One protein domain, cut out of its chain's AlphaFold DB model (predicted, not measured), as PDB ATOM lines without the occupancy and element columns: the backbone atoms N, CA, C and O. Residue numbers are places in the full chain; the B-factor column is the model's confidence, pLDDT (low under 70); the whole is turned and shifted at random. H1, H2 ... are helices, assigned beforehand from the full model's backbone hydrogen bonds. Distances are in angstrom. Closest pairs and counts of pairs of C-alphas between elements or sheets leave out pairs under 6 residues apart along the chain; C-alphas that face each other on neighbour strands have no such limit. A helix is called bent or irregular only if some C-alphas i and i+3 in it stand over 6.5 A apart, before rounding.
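What this domain is: This is residues 360 to 430 of the 430 residues of a protein of Chloroflexi bacterium (UniProt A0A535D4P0). The printed part makes a flat, open loop: H2 runs out along one side, the long link of residues 385 to 399 turns round the far end, and H3a comes back along the other side, with an empty space between H2 and H3a. Short H1, at the other end, closes the loop loosely by touching the first residues of H3b, and the end of the chain, residues 422 to 430, sticks out beyond it. The printed part has 71 residues with three named helices, H1, H2 and H3 in order along the chain, the last bent into arms H3a and H3b, and no named strand; its class is all helix. The whole is loose, with a radius of gyration of the C-alphas of 16.1 A, and spans 51 by 28 by 14 A.

How they stand to each other: H1, residues 360 to 364, and H2, residues 369 to 384, are joined by a tight link and touch only at the corner; their closest C-alphas, those of Gln 363 and Arg 369, are 5.9 A apart. Of H2, residues 369 to 373 alone touch H1. H2 is irregular, with C-alphas 374 and 377 7.3 A apart, and has a kink of 45 degrees near residue 377. A long link leads to H3, residues 400 to 426, which by its hydrogen bonds was assigned as one helix but is bent: C-alphas 411 and 414 are 6.9 A apart. Its arms, H3a and H3b, stand at a steep tilt of 51 degrees. H3a touches no helix, and H2 is apart from both arms. H3b touches H1 with residues 414 to 417 alone; the closest C-alphas, those of Ala 361 and Pro 414, are 5.0 A apart. In H1, H3a and H3b every O i to N i+4 pair is within hydrogen-bond range; in H2 it is 9 of 12.

Where its parts are: H1 begins at C-alpha 360, (-34.683, 20.759, -41.866), and has 5 residues. H2 has 16 residues and measures 22.1 A from first to last C-alpha. Arm H3a, residues 400 to 411, begins at C-alpha 400, (-13.323, 22.361, -51.852), and measures 16.9 A. Arm H3b, residues 414 to 426, measures 18.9 A and ends at C-alpha 426, (-44.983, 0.925, -45.960).

The domain as a whole: The two C-alphas farthest apart, those of Asn 396 and Arg 430, are 51.5 A apart. Residues 395 to 402, of which 400 to 402 belong to H3, stand free, and so do residues 422 to 430, of which 422 to 426 belong to H3. The link from H2 to H3 is long, with 15 residues. The printed part has no cut and ends at residue 430, the chain's last. The mean pLDDT of the printed part is 88.7; residues 429 to 430 are under 70.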
ATOM      1  N   LEU A 360     -34.054  19.467 -41.562       92.81
ATOM      2  CA  LEU A 360     -34.683  20.759 -41.866       92.81
ATOM      3  C   LEU A 360     -36.045  20.568 -42.555       92.81
ATOM      4  O   LEU A 360     -37.023  21.223 -42.195       92.81
ATOM      5  N   ALA A 361     -36.150  19.614 -43.486       94.31
ATOM      6  CA  ALA A 361     -37.418  19.272 -44.128       94.31
ATOM      7  C   ALA A 361     -38.454  18.718 -43.139       94.31
ATOM      8  O   ALA A 361     -39.637  19.059 -43.226       94.31
ATOM      9  N   LYS A 362     -38.017  17.915 -42.161       94.62
ATOM     10  CA  LYS A 362     -38.874  17.478 -41.056       94.62
ATOM     11  C   LYS A 362     -39.409  18.666 -40.252       94.62
ATOM     12  O   LYS A 362     -40.601  18.679 -39.949       94.62
ATOM     13  N   GLN A 363     -38.577  19.666 -39.945       92.12
ATOM     14  CA  GLN A 363     -39.021  20.861 -39.211       92.12
ATOM     15  C   GLN A 363     -40.030  21.694 -40.007       92.12
ATOM     16  O   GLN A 363     -41.038  22.130 -39.453       92.12
ATOM     17  N   LEU A 364     -39.822  21.845 -41.318       90.50
ATOM     18  CA  LEU A 364     -40.773  22.520 -42.208       90.50
ATOM     19  C   LEU A 364     -42.137  21.819 -42.267       90.50
ATOM     20  O   LEU A 364     -43.171  22.481 -42.355       90.50
ATOM     21  N   ALA A 365     -42.146  20.487 -42.193       89.38
ATOM     22  CA  ALA A 365     -43.364  19.682 -42.145       89.38
ATOM     23  C   ALA A 365     -44.002  19.605 -40.741       89.38
ATOM     24  O   ALA A 365     -45.067  19.002 -40.590       89.38
ATOM     25  N   GLY A 366     -43.344  20.159 -39.718       86.94
ATOM     26  CA  GLY A 366     -43.745  20.085 -38.317       86.94
ATOM     27  C   GLY A 366     -44.549  21.292 -37.828       86.94
ATOM     28  O   GLY A 366     -44.815  22.255 -38.547       86.94
ATOM     29  N   THR A 367     -44.921  21.249 -36.548       82.38
ATOM     30  CA  THR A 367     -45.698  22.307 -35.879       82.38
ATOM     31  C   THR A 367     -44.892  23.588 -35.645       82.38
ATOM     32  O   THR A 367     -45.466  24.673 -35.657       82.38
ATOM     33  N   GLN A 368     -43.563  23.488 -35.529       82.88
ATOM     34  CA  GLN A 368     -42.663  24.622 -35.270       82.88
ATOM     35  C   GLN A 368     -42.189  25.359 -36.534       82.88
ATOM     36  O   GLN A 368     -41.279  26.184 -36.483       82.88
ATOM     37  N   ARG A 369     -42.833  25.116 -37.685       89.38
ATOM     38  CA  ARG A 369     -42.432  25.677 -38.985       89.38
ATOM     39  C   ARG A 369     -42.261  27.202 -38.998       89.38
ATOM     40  O   ARG A 369     -41.398  27.695 -39.709       89.38
ATOM     41  N   ARG A 370     -43.076  27.955 -38.245       87.81
ATOM     42  CA  ARG A 370     -43.032  29.431 -38.240       87.81
ATOM     43  C   ARG A 370     -41.764  29.958 -37.569       87.81
ATOM     44  O   ARG A 370     -41.085  30.792 -38.156       87.81
ATOM     45  N   ASP A 371     -41.439  29.442 -36.385       85.94
ATOM     46  CA  ASP A 371     -40.205  29.788 -35.667       85.94
ATOM     47  C   ASP A 371     -38.969  29.357 -36.472       85.94
ATOM     48  O   ASP A 371     -38.044  30.145 -36.662       85.94
ATOM     49  N   PHE A 372     -39.003  28.156 -37.059       88.88
ATOM     50  CA  PHE A 372     -37.945  27.692 -37.952       88.88
ATOM     51  C   PHE A 372     -37.733  28.620 -39.161       88.88
ATOM     52  O   PHE A 372     -36.607  29.045 -39.424       88.88
ATOM     53  N   LEU A 373     -38.804  28.978 -39.885       90.12
ATOM     54  CA  LEU A 373     -38.730  29.856 -41.060       90.12
ATOM     55  C   LEU A 373     -38.158  31.238 -40.720       90.12
ATOM     56  O   LEU A 373     -37.376  31.775 -41.503       90.12
ATOM     57  N   GLY A 374     -38.473  31.777 -39.539       88.50
ATOM     58  CA  GLY A 374     -37.909  33.044 -39.061       88.50
ATOM     59  C   GLY A 374     -36.382  33.033 -38.909       88.50
ATOM     60  O   GLY A 374     -35.750  34.086 -38.950       88.50
ATOM     61  N   ARG A 375     -35.764  31.852 -38.786       90.69
ATOM     62  CA  ARG A 375     -34.314  31.683 -38.582       90.69
ATOM     63  C   ARG A 375     -33.555  31.309 -39.850       90.69
ATOM     64  O   ARG A 375     -32.325  31.343 -39.848       90.69
ATOM     65  N   VAL A 376     -34.255  31.003 -40.945       88.56
ATOM     66  CA  VAL A 376     -33.639  30.625 -42.229       88.56
ATOM     67  C   VAL A 376     -32.643  31.676 -42.742       88.56
ATOM     68  O   VAL A 376     -31.540  31.268 -43.107       88.56
ATOM     69  N   PRO A 377     -32.923  32.998 -42.723       90.31
ATOM     70  CA  PRO A 377     -31.955  33.991 -43.199       90.31
ATOM     71  C   PRO A 377     -30.638  33.965 -42.411       90.31
ATOM     72  O   PRO A 377     -29.552  33.971 -42.992       90.31
ATOM     73  N   VAL A 378     -30.729  33.859 -41.080       89.69
ATOM     74  CA  VAL A 378     -29.555  33.743 -40.203       89.69
ATOM     75  C   VAL A 378     -28.818  32.429 -40.465       89.69
ATOM     76  O   VAL A 378     -27.589  32.415 -40.497       89.69
ATOM     77  N   GLY A 379     -29.553  31.338 -40.698       88.38
ATOM     78  CA  GLY A 379     -28.991  30.018 -40.980       88.38
ATOM     79  C   GLY A 379     -28.230  29.978 -42.301       88.38
ATOM     80  O   GLY A 379     -27.130  29.434 -42.360       88.38
ATOM     81  N   LEU A 380     -28.764  30.615 -43.346       87.06
ATOM     82  CA  LEU A 380     -28.083  30.758 -44.634       87.06
ATOM     83  C   LEU A 380     -26.794  31.567 -44.489       87.06
ATOM     84  O   LEU A 380     -25.756  31.135 -44.983       87.06
ATOM     85  N   ARG A 381     -26.823  32.681 -43.745       88.06
ATOM     86  CA  ARG A 381     -25.603  33.439 -43.445       88.06
ATOM     87  C   ARG A 381     -24.586  32.582 -42.695       88.06
ATOM     88  O   ARG A 381     -23.434  32.540 -43.097       88.06
ATOM     89  N   TYR A 382     -25.006  31.847 -41.665       86.94
ATOM     90  CA  TYR A 382     -24.126  30.946 -40.911       86.94
ATOM     91  C   TYR A 382     -23.487  29.854 -41.788       86.94
ATOM     92  O   TYR A 382     -22.350  29.469 -41.550       86.94
ATOM     93  N   LEU A 383     -24.194  29.348 -42.802       85.06
ATOM     94  CA  LEU A 383     -23.656  28.348 -43.729       85.06
ATOM     95  C   LEU A 383     -22.665  28.942 -44.740       85.06
ATOM     96  O   LEU A 383     -21.663  28.296 -45.054       85.06
ATOM     97  N   LEU A 384     -22.965  30.133 -45.263       84.25
ATOM     98  CA  LEU A 384     -22.228  30.758 -46.364       84.25
ATOM     99  C   LEU A 384     -21.048  31.617 -45.901       84.25
ATOM    100  O   LEU A 384     -20.094  31.779 -46.655       84.25
ATOM    101  N   ASP A 385     -21.100  32.156 -44.684       86.19
ATOM    102  CA  ASP A 385     -20.058  33.018 -44.131       86.19
ATOM    103  C   ASP A 385     -18.779  32.204 -43.834       86.19
ATOM    104  O   ASP A 385     -18.816  31.284 -42.999       86.19
ATOM    105  N   PRO A 386     -17.639  32.508 -44.488       82.12
ATOM    106  CA  PRO A 386     -16.362  31.848 -44.219       82.12
ATOM    107  C   PRO A 386     -15.863  32.049 -42.782       82.12
ATOM    108  O   PRO A 386     -15.172  31.179 -42.260       82.12
ATOM    109  N   ALA A 387     -16.240  33.156 -42.133       84.25
ATOM    110  CA  ALA A 387     -15.881  33.463 -40.750       84.25
ATOM    111  C   ALA A 387     -16.818  32.804 -39.725       84.25
ATOM    112  O   ALA A 387     -16.593  32.906 -38.516       84.25
ATOM    113  N   SER A 388     -17.874  32.115 -40.173       84.25
ATOM    114  CA  SER A 388     -18.764  31.398 -39.260       84.25
ATOM    115  C   SER A 388     -18.003  30.324 -38.465       84.25
ATOM    116  O   SER A 388     -17.091  29.684 -38.998       84.25
ATOM    117  N   PRO A 389     -18.435  30.012 -37.228       82.38
ATOM    118  CA  PRO A 389     -17.876  28.902 -36.454       82.38
ATOM    119  C   PRO A 389     -17.857  27.553 -37.195       82.38
ATOM    120  O   PRO A 389     -17.021  26.704 -36.893       82.38
ATOM    121  N   LYS A 390     -18.760  27.353 -38.168       82.00
ATOM    122  CA  LYS A 390     -18.793  26.165 -39.029       82.00
ATOM    123  C   LYS A 390     -17.608  26.106 -39.996       82.00
ATOM    124  O   LYS A 390     -17.068  25.029 -40.221       82.00
ATOM    125  N   ASN A 391     -17.242  27.234 -40.598       82.94
ATOM    126  CA  ASN A 391     -16.240  27.284 -41.662       82.94
ATOM    127  C   ASN A 391     -14.837  27.652 -41.148       82.94
ATOM    128  O   ASN A 391     -13.854  27.292 -41.792       82.94
ATOM    129  N   ALA A 392     -14.730  28.261 -39.962       84.44
ATOM    130  CA  ALA A 392     -13.483  28.781 -39.392       84.44
ATOM    131  C   ALA A 392     -12.372  27.737 -39.144       84.44
ATOM    132  O   ALA A 392     -11.213  28.107 -38.986       84.44
ATOM    133  N   ARG A 393     -12.699  26.436 -39.094       83.06
ATOM    134  CA  ARG A 393     -11.720  25.348 -38.884       83.06
ATOM    135  C   ARG A 393     -11.084  24.820 -40.173       83.06
ATOM    136  O   ARG A 393     -10.118  24.061 -40.106       83.06
ATOM    137  N   ARG A 394     -11.619  25.199 -41.337       85.38
ATOM    138  CA  ARG A 394     -11.130  24.735 -42.640       85.38
ATOM    139  C   ARG A 394      -9.841  25.475 -42.976       85.38
ATOM    140  O   ARG A 394      -9.844  26.694 -43.116       85.38
ATOM    141  N   GLN A 395      -8.746  24.732 -43.101       83.31
ATOM    142  CA  GLN A 395      -7.456  25.295 -43.489       83.31
ATOM    143  C   GLN A 395      -7.352  25.398 -45.018       83.31
ATOM    144  O   GLN A 395      -8.198  24.888 -45.755       83.31
ATOM    145  N   ASN A 396      -6.298  26.056 -45.510       81.62
ATOM    146  CA  ASN A 396      -6.084  26.280 -46.946       81.62
ATOM    147  C   ASN A 396      -5.988  24.984 -47.768       81.62
ATOM    148  O   ASN A 396      -6.213  25.002 -48.977       81.62
ATOM    149  N   ASP A 397      -5.651  23.868 -47.126       84.75
ATOM    150  CA  ASP A 397      -5.517  22.555 -47.748       84.75
ATOM    151  C   ASP A 397      -6.786  21.687 -47.661       84.75
ATOM    152  O   ASP A 397      -6.785  20.556 -48.153       84.75
ATOM    153  N   TYR A 398      -7.884  22.212 -47.103       88.94
ATOM    154  CA  TYR A 398      -9.176  21.533 -47.085       88.94
ATOM    155  C   TYR A 398      -9.769  21.438 -48.509       88.94
ATOM    156  O   TYR A 398     -10.009  22.466 -49.156       88.94
ATOM    157  N   PRO A 399     -10.071  20.233 -49.034       92.50
ATOM    158  CA  PRO A 399     -10.542  20.096 -50.405       92.50
ATOM    159  C   PRO A 399     -11.932  20.714 -50.606       92.50
ATOM    160  O   PRO A 399     -12.928  20.254 -50.047       92.50
ATOM    161  N   ARG A 400     -12.043  21.697 -51.510       91.12
ATOM    162  CA  ARG A 400     -13.323  22.361 -51.852       91.12
ATOM    163  C   ARG A 400     -14.428  21.387 -52.275       91.12
ATOM    164  O   ARG A 400     -15.603  21.632 -52.016       91.12
ATOM    165  N   GLN A 401     -14.056  20.266 -52.894       93.31
ATOM    166  CA  GLN A 401     -14.993  19.210 -53.291       93.31
ATOM    167  C   GLN A 401     -15.744  18.609 -52.093       93.31
ATOM    168  O   GLN A 401     -16.903  18.237 -52.239       93.31
ATOM    169  N   LEU A 402     -15.118  18.537 -50.914       92.75
ATOM    170  CA  LEU A 402     -15.757  18.033 -49.697       92.75
ATOM    171  C   LEU A 402     -16.853  18.985 -49.199       92.75
ATOM    172  O   LEU A 402     -17.956  18.539 -48.887       92.75
ATOM    173  N   ALA A 403     -16.593  20.297 -49.221       90.00
ATOM    174  CA  ALA A 403     -17.604  21.310 -48.907       90.00
ATOM    175  C   ALA A 403     -18.768  21.294 -49.916       90.00
ATOM    176  O   ALA A 403     -19.930  21.420 -49.529       90.00
ATOM    177  N   LEU A 404     -18.473  21.092 -51.205       92.81
ATOM    178  CA  LEU A 404     -19.502  20.966 -52.240       92.81
ATOM    179  C   LEU A 404     -20.376  19.721 -52.030       92.81
ATOM    180  O   LEU A 404     -21.591  19.809 -52.171       92.81
ATOM    181  N   LEU A 405     -19.786  18.576 -51.670       94.62
ATOM    182  CA  LEU A 405     -20.537  17.347 -51.393       94.62
ATOM    183  C   LEU A 405     -21.487  17.504 -50.206       94.62
ATOM    184  O   LEU A 405     -22.626  17.049 -50.282       94.62
ATOM    185  N   GLU A 406     -21.056  18.183 -49.141       93.75
ATOM    186  CA  GLU A 406     -21.939  18.531 -48.027       93.75
ATOM    187  C   GLU A 406     -23.129  19.376 -48.510       93.75
ATOM    188  O   GLU A 406     -24.276  19.075 -48.177       93.75
ATOM    189  N   LEU A 407     -22.884  20.403 -49.331       93.31
ATOM    190  CA  LEU A 407     -23.946  21.260 -49.867       93.31
ATOM    191  C   LEU A 407     -24.910  20.484 -50.781       93.31
ATOM    192  O   LEU A 407     -26.125  20.632 -50.667       93.31
ATOM    193  N   VAL A 408     -24.392  19.613 -51.649       95.94
ATOM    194  CA  VAL A 408     -25.211  18.711 -52.480       95.94
ATOM    195  C   VAL A 408     -26.056  17.789 -51.599       95.94
ATOM    196  O   VAL A 408     -27.248  17.596 -51.851       95.94
ATOM    197  N   GLY A 409     -25.473  17.256 -50.525       96.06
ATOM    198  CA  GLY A 409     -26.197  16.496 -49.512       96.06
ATOM    199  C   GLY A 409     -27.347  17.317 -48.938       96.06
ATOM    200  O   GLY A 409     -28.500  16.896 -49.016       96.06
ATOM    201  N   LEU A 410     -27.053  18.522 -48.450       94.94
ATOM    202  CA  LEU A 410     -28.028  19.441 -47.861       94.94
ATOM    203  C   LEU A 410     -29.224  19.694 -48.786       94.94
ATOM    204  O   LEU A 410     -30.366  19.623 -48.337       94.94
ATOM    205  N   LEU A 411     -28.972  19.919 -50.077       95.88
ATOM    206  CA  LEU A 411     -30.013  20.169 -51.076       95.88
ATOM    207  C   LEU A 411     -30.839  18.921 -51.424       95.88
ATOM    208  O   LEU A 411     -32.024  19.032 -51.730       95.88
ATOM    209  N   THR A 412     -30.248  17.725 -51.359       96.94
ATOM    210  CA  THR A 412     -30.953  16.457 -51.641       96.94
ATOM    211  C   THR A 412     -31.684  15.879 -50.423       96.94
ATOM    212  O   THR A 412     -32.586  15.049 -50.578       96.94
ATOM    213  N   GLY A 413     -31.344  16.340 -49.215       96.75
ATOM    214  CA  GLY A 413     -31.926  15.920 -47.937       96.75
ATOM    215  C   GLY A 413     -33.457  15.993 -47.844       96.75
ATOM    216  O   GLY A 413     -34.068  15.022 -47.395       96.75
ATOM    217  N   PRO A 414     -34.126  17.069 -48.299       96.44
ATOM    218  CA  PRO A 414     -35.583  17.158 -48.234       96.44
ATOM    219  C   PRO A 414     -36.310  16.050 -49.002       96.44
ATOM    220  O   PRO A 414     -37.140  15.339 -48.432       96.44
ATOM    221  N   SER A 415     -35.969  15.841 -50.275       97.00
ATOM    222  CA  SER A 415     -36.554  14.771 -51.094       97.00
ATOM    223  C   SER A 415     -36.270  13.398 -50.485       97.00
ATOM    224  O   SER A 415     -37.157  12.549 -50.379       97.00
ATOM    225  N   ALA A 416     -35.041  13.211 -50.008       96.62
ATOM    226  CA  ALA A 416     -34.605  12.011 -49.319       96.62
ATOM    227  C   ALA A 416     -35.426  11.694 -48.057       96.62
ATOM    228  O   ALA A 416     -35.788  10.534 -47.844       96.62
ATOM    229  N   TYR A 417     -35.773  12.707 -47.258       96.88
ATOM    230  CA  TYR A 417     -36.630  12.556 -46.083       96.88
ATOM    231  C   TYR A 417     -38.026  12.053 -46.452       96.88
ATOM    232  O   TYR A 417     -38.519  11.099 -45.853       96.88
ATOM    233  N   PHE A 418     -38.668  12.644 -47.463       95.69
ATOM    234  CA  PHE A 418     -40.015  12.226 -47.864       95.69
ATOM    235  C   PHE A 418     -40.044  10.816 -48.462       95.69
ATOM    236  O   PHE A 418     -40.980  10.063 -48.180       95.69
ATOM    237  N   VAL A 419     -39.016  10.432 -49.227       96.50
ATOM    238  CA  VAL A 419     -38.845   9.049 -49.706       96.50
ATOM    239  C   VAL A 419     -38.696   8.096 -48.521       96.50
ATOM    240  O   VAL A 419     -39.444   7.123 -48.421       96.50
ATOM    241  N   SER A 420     -37.812   8.423 -47.576       95.25
ATOM    242  CA  SER A 420     -37.588   7.629 -46.365       95.25
ATOM    243  C   SER A 420     -38.869   7.474 -45.534       95.25
ATOM    244  O   SER A 420     -39.238   6.371 -45.132       95.25
ATOM    245  N   ARG A 421     -39.631   8.557 -45.353       94.50
ATOM    246  CA  ARG A 421     -40.897   8.558 -44.607       94.50
ATOM    247  C   ARG A 421     -41.960   7.679 -45.266       94.50
ATOM    248  O   ARG A 421     -42.683   6.978 -44.559       94.50
ATOM    249  N   ARG A 422     -42.066   7.697 -46.601       94.19
ATOM    250  CA  ARG A 422     -42.980   6.816 -47.353       94.19
ATOM    251  C   ARG A 422     -42.579   5.348 -47.201       94.19
ATOM    252  O   ARG A 422     -43.433   4.534 -46.857       94.19
ATOM    253  N   ALA A 423     -41.296   5.035 -47.373       92.62
ATOM    254  CA  ALA A 423     -40.773   3.681 -47.194       92.62
ATOM    255  C   ALA A 423     -41.013   3.161 -45.766       92.62
ATOM    256  O   ALA A 423     -41.506   2.050 -45.576       92.62
ATOM    257  N   SER A 424     -40.755   3.992 -44.753       89.88
ATOM    258  CA  SER A 424     -40.969   3.626 -43.354       89.88
ATOM    259  C   SER A 424     -42.435   3.368 -43.011       89.88
ATOM    260  O   SER A 424     -42.700   2.443 -42.250       89.88
ATOM    261  N   ARG A 425     -43.388   4.107 -43.600       89.81
ATOM    262  CA  ARG A 425     -44.828   3.822 -43.450       89.81
ATOM    263  C   ARG A 425     -45.220   2.487 -44.080       89.81
ATOM    264  O   ARG A 425     -45.941   1.719 -43.452       89.81
ATOM    265  N   ALA A 426     -44.714   2.191 -45.277       86.75
ATOM    266  CA  ALA A 426     -44.983   0.925 -45.960       86.75
ATOM    267  C   ALA A 426     -44.468  -0.289 -45.164       86.75
ATOM    268  O   ALA A 426     -45.109  -1.334 -45.154       86.75
ATOM    269  N   LEU A 427     -43.344  -0.139 -44.456       83.25
ATOM    270  CA  LEU A 427     -42.781  -1.173 -43.582       83.25
ATOM    271  C   LEU A 427     -43.530  -1.367 -42.254       83.25
ATOM    272  O   LEU A 427     -43.274  -2.362 -41.585       83.25
ATOM    273  N   THR A 428     -44.361  -0.416 -41.826       76.50
ATOM    274  CA  THR A 428     -45.190  -0.537 -40.610       76.50
ATOM    275  C   THR A 428     -46.582  -1.089 -40.923       76.50
ATOM    276  O   THR A 428     -47.217  -1.656 -40.047       76.50
ATOM    277  N   ALA A 429     -47.049  -0.936 -42.165       62.50
ATOM    278  CA  ALA A 429     -48.316  -1.499 -42.636       62.50
ATOM    279  C   ALA A 429     -48.239  -3.003 -42.983       62.50
ATOM    280  O   ALA A 429     -49.265  -3.605 -43.282       62.50
ATOM    281  N   ARG A 430     -47.032  -3.582 -42.970       51.84
ATOM    282  CA  ARG A 430     -46.746  -5.017 -43.079       51.84
ATOM    283  C   ARG A 430     -46.253  -5.518 -41.733       51.84
ATOM    284  O   ARG A 430     -46.619  -6.655 -41.387       51.84
TER     285      ARG A 430